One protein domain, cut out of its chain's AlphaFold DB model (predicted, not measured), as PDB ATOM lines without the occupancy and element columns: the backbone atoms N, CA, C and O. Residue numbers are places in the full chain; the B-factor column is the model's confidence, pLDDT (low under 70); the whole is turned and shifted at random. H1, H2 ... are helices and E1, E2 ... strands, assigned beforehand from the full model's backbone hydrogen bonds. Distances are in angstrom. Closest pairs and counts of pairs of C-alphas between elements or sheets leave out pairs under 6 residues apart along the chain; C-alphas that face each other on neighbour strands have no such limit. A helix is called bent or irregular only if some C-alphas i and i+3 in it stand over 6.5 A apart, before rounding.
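What this domain is: This is residues 8 to 80 of the 334 residues of the protein "Probable G- coupled receptor CG31760" of Paramuricea clavata (UniProt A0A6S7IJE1). Two long helices, H1 and H2, run side by side in opposite directions with a gap between them, and at one end a small two-stranded hairpin, E1 and E2, joins them and extends beyond, turned at an angle to the helices. At the far end from the hairpin, residues 8 to 15 of H1 and residues 70 to 80, of which 70 to 76 belong to H2, stand free. The printed part has 73 residues, with two named helices and two named strands in the order H1, E1, E2, H2; the sheet, in the order E1 - E2, is antiparallel, and the class is mostly helix. The whole is extended, with a radius of gyration of the C-alphas of 18.5 A, and it is a rod spanning 62 by 26 by 15 A.

How they stand to each other: Strand E1, residues 35 to 39, and strand E2, residues 45 to 49, are antiparallel neighbours, with 146 degrees between their directions. They form a hairpin with a tight link of 5 residues. The C-alphas of Ser 35 and Cys 49 face each other at 4.2 A, and those of Met 39 and Lys 45 at 4.6 A. N 36 and O 48 are within hydrogen-bond range at 2.9 A, and so are N 48 and O 36 at 3.0 A. Helix H1, residues 8 to 30, comes before E1 by a tight link of 4 residues. Helix H2, residues 53 to 76, follows E2 by a tight link of 3 residues. H1 and H2 are near each other, with 10 pairs of C-alphas within 10 A but no pair within 8 A. H1 and E2 are apart, and so are E1 and H2. In H1 and H2 every O i to N i+4 pair is within hydrogen-bond range.

Where its parts are: E1 measures 13.1 A from first to last C-alpha, from Ser 35 to Met 39, and E2 13.4 A, from Lys 45 to Cys 49; C-alpha 35 is at (-13.359, 1.043, 113.906). H1 measures 33.3 A and begins with C-alpha 8 at (-19.493, 24.180, 74.977). H2, with 24 residues the longest helix, measures 34.3 A and ends with C-alpha 76 at (-27.023, 13.053, 74.170). Neither helix is bent.

The domain as a whole: The two C-alphas farthest apart are those of Gly 43 and Pro 80, at 61.7 A, while the first and last printed C-alphas, of Thr 8 and Pro 80, are 18.0 A apart. Without the stretches that stand free, the body of 54 residues spans 46 by 24 by 15 A. The printed part has no cut, and no link between its named elements is long. The mean pLDDT of the printed part is 78.4, and it is under 70 at residue 33, residue 73 and residues 76 to 80.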
ATOM      1  N   THR A   8     -18.281  24.081  74.150       78.44
ATOM      2  CA  THR A   8     -19.493  24.180  74.977       78.44
ATOM      3  C   THR A   8     -19.846  22.826  75.597       78.44
ATOM      4  O   THR A   8     -20.135  22.764  76.790       78.44
ATOM      5  N   LEU A   9     -19.749  21.731  74.835       79.06
ATOM      6  CA  LEU A   9     -19.934  20.371  75.357       79.06
ATOM      7  C   LEU A   9     -18.853  20.017  76.395       79.06
ATOM      8  O   LEU A   9     -19.173  19.547  77.485       79.06
ATOM      9  N   LEU A  10     -17.591  20.329  76.088       79.50
ATOM     10  CA  LEU A  10     -16.438  20.137  76.965       79.50
ATOM     11  C   LEU A  10     -16.568  20.954  78.258       79.50
ATOM     12  O   LEU A  10     -16.254  20.442  79.327       79.50
ATOM     13  N   LYS A  11     -17.099  22.186  78.198       84.00
ATOM     14  CA  LYS A  11     -17.412  22.984  79.397       84.00
ATOM     15  C   LYS A  11     -18.447  22.308  80.297       84.00
ATOM     16  O   LYS A  11     -18.237  22.277  81.504       84.00
ATOM     17  N   TYR A  12     -19.523  21.743  79.746       85.00
ATOM     18  CA  TYR A  12     -20.513  21.021  80.555       85.00
ATOM     19  C   TYR A  12     -19.954  19.718  81.147       85.00
ATOM     20  O   TYR A  12     -20.201  19.430  82.315       85.00
ATOM     21  N   LEU A  13     -19.155  18.965  80.384       82.25
ATOM     22  CA  LEU A  13     -18.489  17.750  80.868       82.25
ATOM     23  C   LEU A  13     -17.439  18.061  81.949       82.25
ATOM     24  O   LEU A  13     -17.374  17.374  82.965       82.25
ATOM     25  N   SER A  14     -16.660  19.131  81.772       83.88
ATOM     26  CA  SER A  14     -15.688  19.614  82.757       83.88
ATOM     27  C   SER A  14     -16.371  20.105  84.035       83.88
ATOM     28  O   SER A  14     -15.956  19.719  85.125       83.88
ATOM     29  N   LEU A  15     -17.459  20.876  83.922       88.81
ATOM     30  CA  LEU A  15     -18.259  21.322  85.066       88.81
ATOM     31  C   LEU A  15     -18.835  20.135  85.854       88.81
ATOM     32  O   LEU A  15     -18.783  20.131  87.082       88.81
ATOM     33  N   MET A  16     -19.333  19.110  85.153       84.62
ATOM     34  CA  MET A  16     -19.798  17.867  85.770       84.62
ATOM     35  C   MET A  16     -18.665  17.155  86.522       84.62
ATOM     36  O   MET A  16     -18.839  16.785  87.680       84.62
ATOM     37  N   LEU A  17     -17.499  16.996  85.891       82.56
ATOM     38  CA  LEU A  17     -16.338  16.343  86.498       82.56
ATOM     39  C   LEU A  17     -15.850  17.092  87.748       82.56
ATOM     40  O   LEU A  17     -15.597  16.464  88.774       82.56
ATOM     41  N   VAL A  18     -15.772  18.425  87.697       86.44
ATOM     42  CA  VAL A  18     -15.392  19.260  88.848       86.44
ATOM     43  C   VAL A  18     -16.394  19.112  89.994       86.44
ATOM     44  O   VAL A  18     -15.969  18.960  91.135       86.44
ATOM     45  N   ALA A  19     -17.702  19.070  89.718       85.94
ATOM     46  CA  ALA A  19     -18.710  18.840  90.755       85.94
ATOM     47  C   ALA A  19     -18.523  17.484  91.468       85.94
ATOM     48  O   ALA A  19     -18.615  17.420  92.695       85.94
ATOM     49  N   VAL A  20     -18.187  16.420  90.725       83.62
ATOM     50  CA  VAL A  20     -17.875  15.095  91.297       83.62
ATOM     51  C   VAL A  20     -16.589  15.122  92.124       83.62
ATOM     52  O   VAL A  20     -16.562  14.575  93.223       83.62
ATOM     53  N   LEU A  21     -15.539  15.791  91.644       83.94
ATOM     54  CA  LEU A  21     -14.285  15.929  92.389       83.94
ATOM     55  C   LEU A  21     -14.491  16.704  93.701       83.94
ATOM     56  O   LEU A  21     -14.027  16.257  94.745       83.94
ATOM     57  N   CYS A  22     -15.245  17.808  93.687       89.62
ATOM     58  CA  CYS A  22     -15.593  18.545  94.906       89.62
ATOM     59  C   CYS A  22     -16.393  17.684  95.900       89.62
ATOM     60  O   CYS A  22     -16.098  17.705  97.092       89.62
ATOM     61  N   TYR A  23     -17.353  16.888  95.422       83.00
ATOM     62  CA  TYR A  23     -18.108  15.936  96.246       83.00
ATOM     63  C   TYR A  23     -17.202  14.875  96.903       83.00
ATOM     64  O   TYR A  23     -17.281  14.668  98.113       83.00
ATOM     65  N   LEU A  24     -16.284  14.263  96.144       83.06
ATOM     66  CA  LEU A  24     -15.342  13.263  96.669       83.06
ATOM     67  C   LEU A  24     -14.330  13.853  97.668       83.06
ATOM     68  O   LEU A  24     -13.954  13.181  98.630       83.06
ATOM     69  N   MET A  25     -13.922  15.112  97.486       85.81
ATOM     70  CA  MET A  25     -13.095  15.835  98.461       85.81
ATOM     71  C   MET A  25     -13.851  16.081  99.775       85.81
ATOM     72  O   MET A  25     -13.297  15.846 100.847       85.81
ATOM     73  N   ILE A  26     -15.125  16.492  99.710       87.81
ATOM     74  CA  ILE A  26     -15.977  16.689 100.897       87.81
ATOM     75  C   ILE A  26     -16.168  15.370 101.659       87.81
ATOM     76  O   ILE A  26     -16.039  15.354 102.882       87.81
ATOM     77  N   TRP A  27     -16.409  14.258 100.956       80.19
ATOM     78  CA  TRP A  27     -16.450  12.908 101.538       80.19
ATOM     79  C   TRP A  27     -15.144  12.553 102.257       80.19
ATOM     80  O   TRP A  27     -15.161  12.215 103.436       80.19
ATOM     81  N   THR A  28     -14.004  12.739 101.589       83.44
ATOM     82  CA  THR A  28     -12.678  12.403 102.137       83.44
ATOM     83  C   THR A  28     -12.334  13.230 103.388       83.44
ATOM     84  O   THR A  28     -11.642  12.743 104.276       83.44
ATOM     85  N   TRP A  29     -12.838  14.464 103.502       85.50
ATOM     86  CA  TRP A  29     -12.689  15.306 104.700       85.50
ATOM     87  C   TRP A  29     -13.685  15.005 105.828       85.50
ATOM     88  O   TRP A  29     -13.407  15.333 106.978       85.50
ATOM     89  N   THR A  30     -14.840  14.412 105.530       81.69
ATOM     90  CA  THR A  30     -15.886  14.112 106.530       81.69
ATOM     91  C   THR A  30     -15.797  12.691 107.092       81.69
ATOM     92  O   THR A  30     -16.496  12.354 108.049       81.69
ATOM     93  N   GLN A  31     -14.915  11.855 106.540       74.62
ATOM     94  CA  GLN A  31     -14.781  10.448 106.894       74.62
ATOM     95  C   GLN A  31     -13.936  10.237 108.167       74.62
ATOM     96  O   GLN A  31     -12.736   9.967 108.120       74.62
ATOM     97  N   THR A  32     -14.588  10.346 109.326       73.50
ATOM     98  CA  THR A  32     -13.983  10.041 110.637       73.50
ATOM     99  C   THR A  32     -13.680   8.544 110.759       73.50
ATOM    100  O   THR A  32     -14.542   7.700 110.516       73.50
ATOM    101  N   HIS A  33     -12.449   8.201 111.143       68.12
ATOM    102  CA  HIS A  33     -11.938   6.827 111.134       68.12
ATOM    103  C   HIS A  33     -12.212   6.068 112.450       68.12
ATOM    104  O   HIS A  33     -11.291   5.714 113.184       68.12
ATOM    105  N   GLU A  34     -13.481   5.776 112.746       76.56
ATOM    106  CA  GLU A  34     -13.844   4.882 113.857       76.56
ATOM    107  C   GLU A  34     -13.915   3.408 113.404       76.56
ATOM    108  O   GLU A  34     -14.329   3.102 112.279       76.56
ATOM    109  N   SER A  35     -13.472   2.470 114.255       81.06
ATOM    110  CA  SER A  35     -13.359   1.043 113.906       81.06
ATOM    111  C   SER A  35     -14.009   0.116 114.935       81.06
ATOM    112  O   SER A  35     -13.515  -0.027 116.054       81.06
ATOM    113  N   GLU A  36     -15.047  -0.603 114.517       82.25
ATOM    114  CA  GLU A  36     -15.672  -1.669 115.299       82.25
ATOM    115  C   GLU A  36     -14.878  -2.980 115.200       82.25
ATOM    116  O   GLU A  36     -14.323  -3.331 114.153       82.25
ATOM    117  N   ILE A  37     -14.887  -3.756 116.287       83.50
ATOM    118  CA  ILE A  37     -14.430  -5.149 116.295       83.50
ATOM    119  C   ILE A  37     -15.661  -6.047 116.163       83.50
ATOM    120  O   ILE A  37     -16.477  -6.117 117.081       83.50
ATOM    121  N   LYS A  38     -15.782  -6.762 115.043       79.44
ATOM    122  CA  LYS A  38     -16.877  -7.712 114.791       79.44
ATOM    123  C   LYS A  38     -16.369  -9.149 114.837       79.44
ATOM    124  O   LYS A  38     -15.184  -9.411 114.635       79.44
ATOM    125  N   MET A  39     -17.267 -10.075 115.166       78.81
ATOM    126  CA  MET A  39     -16.980 -11.509 115.218       78.81
ATOM    127  C   MET A  39     -17.594 -12.223 114.017       78.81
ATOM    128  O   MET A  39     -18.752 -11.997 113.674       78.81
ATOM    129  N   THR A  40     -16.819 -13.110 113.405       77.88
ATOM    130  CA  THR A  40     -17.298 -14.087 112.418       77.88
ATOM    131  C   THR A  40     -17.926 -15.284 113.142       77.88
ATOM    132  O   THR A  40     -17.554 -15.582 114.276       77.88
ATOM    133  N   SER A  41     -18.825 -16.026 112.484       73.69
ATOM    134  CA  SER A  41     -19.453 -17.252 113.023       73.69
ATOM    135  C   SER A  41     -18.439 -18.279 113.575       73.69
ATOM    136  O   SER A  41     -18.693 -18.945 114.573       73.69
ATOM    137  N   ALA A  42     -17.234 -18.337 112.996       77.44
ATOM    138  CA  ALA A  42     -16.114 -19.164 113.459       77.44
ATOM    139  C   ALA A  42     -15.318 -18.584 114.661       77.44
ATOM    140  O   ALA A  42     -14.216 -19.040 114.947       77.44
ATOM    141  N   GLY A  43     -15.824 -17.552 115.347       78.62
ATOM    142  CA  GLY A  43     -15.224 -16.960 116.554       78.62
ATOM    143  C   GLY A  43     -14.086 -15.954 116.323       78.62
ATOM    144  O   GLY A  43     -13.680 -15.262 117.259       78.62
ATOM    145  N   PHE A  44     -13.576 -15.823 115.095       80.31
ATOM    146  CA  PHE A  44     -12.524 -14.856 114.766       80.31
ATOM    147  C   PHE A  44     -13.011 -13.405 114.884       80.31
ATOM    148  O   PHE A  44     -14.084 -13.056 114.391       80.31
ATOM    149  N   LYS A  45     -12.190 -12.551 115.505       81.50
ATOM    150  CA  LYS A  45     -12.393 -11.097 115.588       81.50
ATOM    151  C   LYS A  45     -11.732 -10.406 114.395       81.50
ATOM    152  O   LYS A  45     -10.543 -10.616 114.168       81.50
ATOM    153  N   TYR A  46     -12.453  -9.522 113.712       81.00
ATOM    154  CA  TYR A  46     -11.904  -8.628 112.690       81.00
ATOM    155  C   TYR A  46     -12.245  -7.166 113.007       81.00
ATOM    156  O   TYR A  46     -13.313  -6.871 113.544       81.00
ATOM    157  N   LYS A  47     -11.336  -6.239 112.678       81.38
ATOM    158  CA  LYS A  47     -11.633  -4.798 112.680       81.38
ATOM    159  C   LYS A  47     -12.281  -4.417 111.349       81.38
ATOM    160  O   LYS A  47     -11.804  -4.836 110.296       81.38
ATOM    161  N   ARG A  48     -13.335  -3.603 111.386       81.31
ATOM    162  CA  ARG A  48     -13.956  -2.979 110.206       81.31
ATOM    163  C   ARG A  48     -14.307  -1.534 110.563       81.31
ATOM    164  O   ARG A  48     -14.737  -1.275 111.684       81.31
ATOM    165  N   CYS A  49     -14.107  -0.596 109.641       83.88
ATOM    166  CA  CYS A  49     -14.534   0.790 109.854       83.88
ATOM    167  C   CYS A  49     -16.059   0.846 110.016       83.88
ATOM    168  O   CYS A  49     -16.774   0.073 109.367       83.88
ATOM    169  N   VAL A  50     -16.552   1.734 110.878       79.44
ATOM    170  CA  VAL A  50     -17.996   1.909 111.075       79.44
ATOM    171  C   VAL A  50     -18.610   2.468 109.794       79.44
ATOM    172  O   VAL A  50     -18.097   3.409 109.190       79.44
ATOM    173  N   ARG A  51     -19.706   1.855 109.339       72.88
ATOM    174  CA  ARG A  51     -20.438   2.299 108.149       72.88
ATOM    175  C   ARG A  51     -21.456   3.351 108.572       72.88
ATOM    176  O   ARG A  51     -22.630   3.045 108.768       72.88
ATOM    177  N   GLU A  52     -20.970   4.578 108.721       81.25
ATOM    178  CA  GLU A  52     -21.798   5.724 109.092       81.25
ATOM    179  C   GLU A  52     -22.992   5.917 108.157       81.25
ATOM    180  O   GLU A  52     -22.921   5.599 106.966       81.25
ATOM    181  N   TRP A  53     -24.068   6.519 108.669       80.31
ATOM    182  CA  TRP A  53     -25.266   6.848 107.882       80.31
ATOM    183  C   TRP A  53     -24.929   7.668 106.623       80.31
ATOM    184  O   TRP A  53     -25.535   7.478 105.567       80.31
ATOM    185  N   PHE A  54     -23.903   8.519 106.717       78.00
ATOM    186  CA  PHE A  54     -23.364   9.313 105.617       78.00
ATOM    187  C   PHE A  54     -22.745   8.445 104.505       78.00
ATOM    188  O   PHE A  54     -22.909   8.747 103.326       78.00
ATOM    189  N   SER A  55     -22.145   7.301 104.853       80.19
ATOM    190  CA  SER A  55     -21.633   6.314 103.886       80.19
ATOM    191  C   SER A  55     -22.766   5.721 103.046       80.19
ATOM    192  O   SER A  55     -22.626   5.539 101.840       80.19
ATOM    193  N   ASN A  56     -23.918   5.459 103.670       80.12
ATOM    194  CA  ASN A  56     -25.097   4.928 102.980       80.12
ATOM    195  C   ASN A  56     -25.724   5.991 102.063       80.12
ATOM    196  O   ASN A  56     -26.126   5.680 100.944       80.12
ATOM    197  N   ALA A  57     -25.751   7.256 102.498       82.25
ATOM    198  CA  ALA A  57     -26.158   8.378 101.651       82.25
ATOM    199  C   ALA A  57     -25.240   8.551 100.424       82.25
ATOM    200  O   ALA A  57     -25.718   8.904  99.347       82.25
ATOM    201  N   ILE A  58     -23.944   8.254 100.566       79.69
ATOM    202  CA  ILE A  58     -22.948   8.339  99.490       79.69
ATOM    203  C   ILE A  58     -23.029   7.159  98.518       79.69
ATOM    204  O   ILE A  58     -22.938   7.382  97.315       79.69
ATOM    205  N   GLU A  59     -23.290   5.941  98.996       77.81
ATOM    206  CA  GLU A  59     -23.567   4.778  98.137       77.81
ATOM    207  C   GLU A  59     -24.842   4.996  97.297       77.81
ATOM    208  O   GLU A  59     -24.854   4.768  96.086       77.81
ATOM    209  N   ILE A  60     -25.891   5.563  97.907       81.19
ATOM    210  CA  ILE A  60     -27.091   6.026  97.190       81.19
ATOM    211  C   ILE A  60     -26.733   7.139  96.190       81.19
ATOM    212  O   ILE A  60     -27.219   7.127  95.058       81.19
ATOM    213  N   GLY A  61     -25.865   8.081  96.573       80.12
ATOM    214  CA  GLY A  61     -25.364   9.149  95.705       80.12
ATOM    215  C   GLY A  61     -24.612   8.632  94.475       80.12
ATOM    216  O   GLY A  61     -24.846   9.121  93.371       80.12
ATOM    217  N   GLU A  62     -23.771   7.607  94.632       75.19
ATOM    218  CA  GLU A  62     -23.056   6.949  93.533       75.19
ATOM    219  C   GLU A  62     -24.030   6.242  92.579       75.19
ATOM    220  O   GLU A  62     -23.970   6.456  91.368       75.19
ATOM    221  N   VAL A  63     -24.994   5.477  93.106       76.06
ATOM    222  CA  VAL A  63     -26.031   4.813  92.295       76.06
ATOM    223  C   VAL A  63     -26.888   5.831  91.531       76.06
ATOM    224  O   VAL A  63     -27.155   5.645  90.341       76.06
ATOM    225  N   LEU A  64     -27.284   6.938  92.171       80.69
ATOM    226  CA  LEU A  64     -28.017   8.030  91.522       80.69
ATOM    227  C   LEU A  64     -27.178   8.735  90.449       80.69
ATOM    228  O   LEU A  64     -27.703   9.058  89.382       80.69
ATOM    229  N   LEU A  65     -25.880   8.937  90.688       73.56
ATOM    230  CA  LEU A  65     -24.969   9.543  89.720       73.56
ATOM    231  C   LEU A  65     -24.712   8.626  88.518       73.56
ATOM    232  O   LEU A  65     -24.700   9.106  87.385       73.56
ATOM    233  N   LEU A  66     -24.581   7.316  88.733       72.62
ATOM    234  CA  LEU A  66     -24.483   6.318  87.665       72.62
ATOM    235  C   LEU A  66     -25.769   6.276  86.824       72.62
ATOM    236  O   LEU A  66     -25.699   6.316  85.594       72.62
ATOM    237  N   LEU A  67     -26.946   6.279  87.463       75.31
ATOM    238  CA  LEU A  67     -28.245   6.383  86.785       75.31
ATOM    239  C   LEU A  67     -28.370   7.678  85.969       75.31
ATOM    240  O   LEU A  67     -28.809   7.645  84.817       75.31
ATOM    241  N   TRP A  68     -27.954   8.813  86.533       79.62
ATOM    242  CA  TRP A  68     -27.981  10.107  85.853       79.62
ATOM    243  C   TRP A  68     -26.968  10.186  84.701       79.62
ATOM    244  O   TRP A  68     -27.303  10.700  83.635       79.62
ATOM    245  N   GLY A  69     -25.777   9.600  84.849       73.88
ATOM    246  CA  GLY A  69     -24.787   9.459  83.778       73.88
ATOM    247  C   GLY A  69     -25.293   8.585  82.627       73.88
ATOM    248  O   GLY A  69     -25.176   8.962  81.460       73.88
ATOM    249  N   VAL A  70     -25.951   7.460  82.931       72.94
ATOM    250  CA  VAL A  70     -26.638   6.623  81.931       72.94
ATOM    251  C   VAL A  70     -27.752   7.404  81.227       72.94
ATOM    252  O   VAL A  70     -27.842   7.374  79.996       72.94
ATOM    253  N   TRP A  71     -28.572   8.151  81.971       78.56
ATOM    254  CA  TRP A  71     -29.615   9.013  81.409       78.56
ATOM    255  C   TRP A  71     -29.039  10.119  80.514       78.56
ATOM    256  O   TRP A  71     -29.573  10.372  79.433       78.56
ATOM    257  N   LEU A  72     -27.920  10.734  80.906       73.62
ATOM    258  CA  LEU A  72     -27.219  11.753  80.128       73.62
ATOM    259  C   LEU A  72     -26.676  11.172  78.814       73.62
ATOM    260  O   LEU A  72     -26.929  11.739  77.751       73.62
ATOM    261  N   CYS A  73     -26.037   9.998  78.857       69.00
ATOM    262  CA  CYS A  73     -25.607   9.258  77.666       69.00
ATOM    263  C   CYS A  73     -26.782   8.942  76.722       69.00
ATOM    264  O   CYS A  73     -26.675   9.132  75.509       69.00
ATOM    265  N   LEU A  74     -27.932   8.519  77.260       70.81
ATOM    266  CA  LEU A  74     -29.151   8.277  76.478       70.81
ATOM    267  C   LEU A  74     -29.766   9.571  75.913       70.81
ATOM    268  O   LEU A  74     -30.322   9.544  74.816       70.81
ATOM    269  N   ARG A  75     -29.647  10.703  76.619       74.19
ATOM    270  CA  ARG A  75     -30.158  12.011  76.182       74.19
ATOM    271  C   ARG A  75     -29.298  12.629  75.080       74.19
ATOM    272  O   ARG A  75     -29.852  13.111  74.096       74.19
ATOM    273  N   VAL A  76     -27.969  12.575  75.200       61.84
ATOM    274  CA  VAL A  76     -27.023  13.053  74.170       61.84
ATOM    275  C   VAL A  76     -27.167  12.247  72.874       61.84
ATOM    276  O   VAL A  76     -27.157  12.818  71.785       61.84
ATOM    277  N   ARG A  77     -27.414  10.933  72.981       63.31
ATOM    278  CA  ARG A  77     -27.676  10.030  71.846       63.31
ATOM    279  C   ARG A  77     -28.880  10.433  70.979       63.31
ATOM    280  O   ARG A  77     -28.943  10.026  69.825       63.31
ATOM    281  N   ASN A  78     -29.823  11.217  71.507       54.62
ATOM    282  CA  ASN A  78     -31.008  11.660  70.763       54.62
ATOM    283  C   ASN A  78     -30.745  12.877  69.852       54.62
ATOM    284  O   ASN A  78     -31.670  13.350  69.191       54.62
ATOM    285  N   ALA A  79     -29.508  13.384  69.778       64.81
ATOM    286  CA  ALA A  79     -29.114  14.294  68.708       64.81
ATOM    287  C   ALA A  79     -29.266  13.589  67.338       64.81
ATOM    288  O   ALA A  79     -28.774  12.467  67.187       64.81
ATOM    289  N   PRO A  80     -29.915  14.207  66.331       54.78
ATOM    290  CA  PRO A  80     -30.184  13.571  65.042       54.78
ATOM    291  C   PRO A  80     -28.918  13.493  64.174       54.78
ATOM    292  O   PRO A  80     -28.741  14.246  63.218       54.78
TER     293      PRO A  80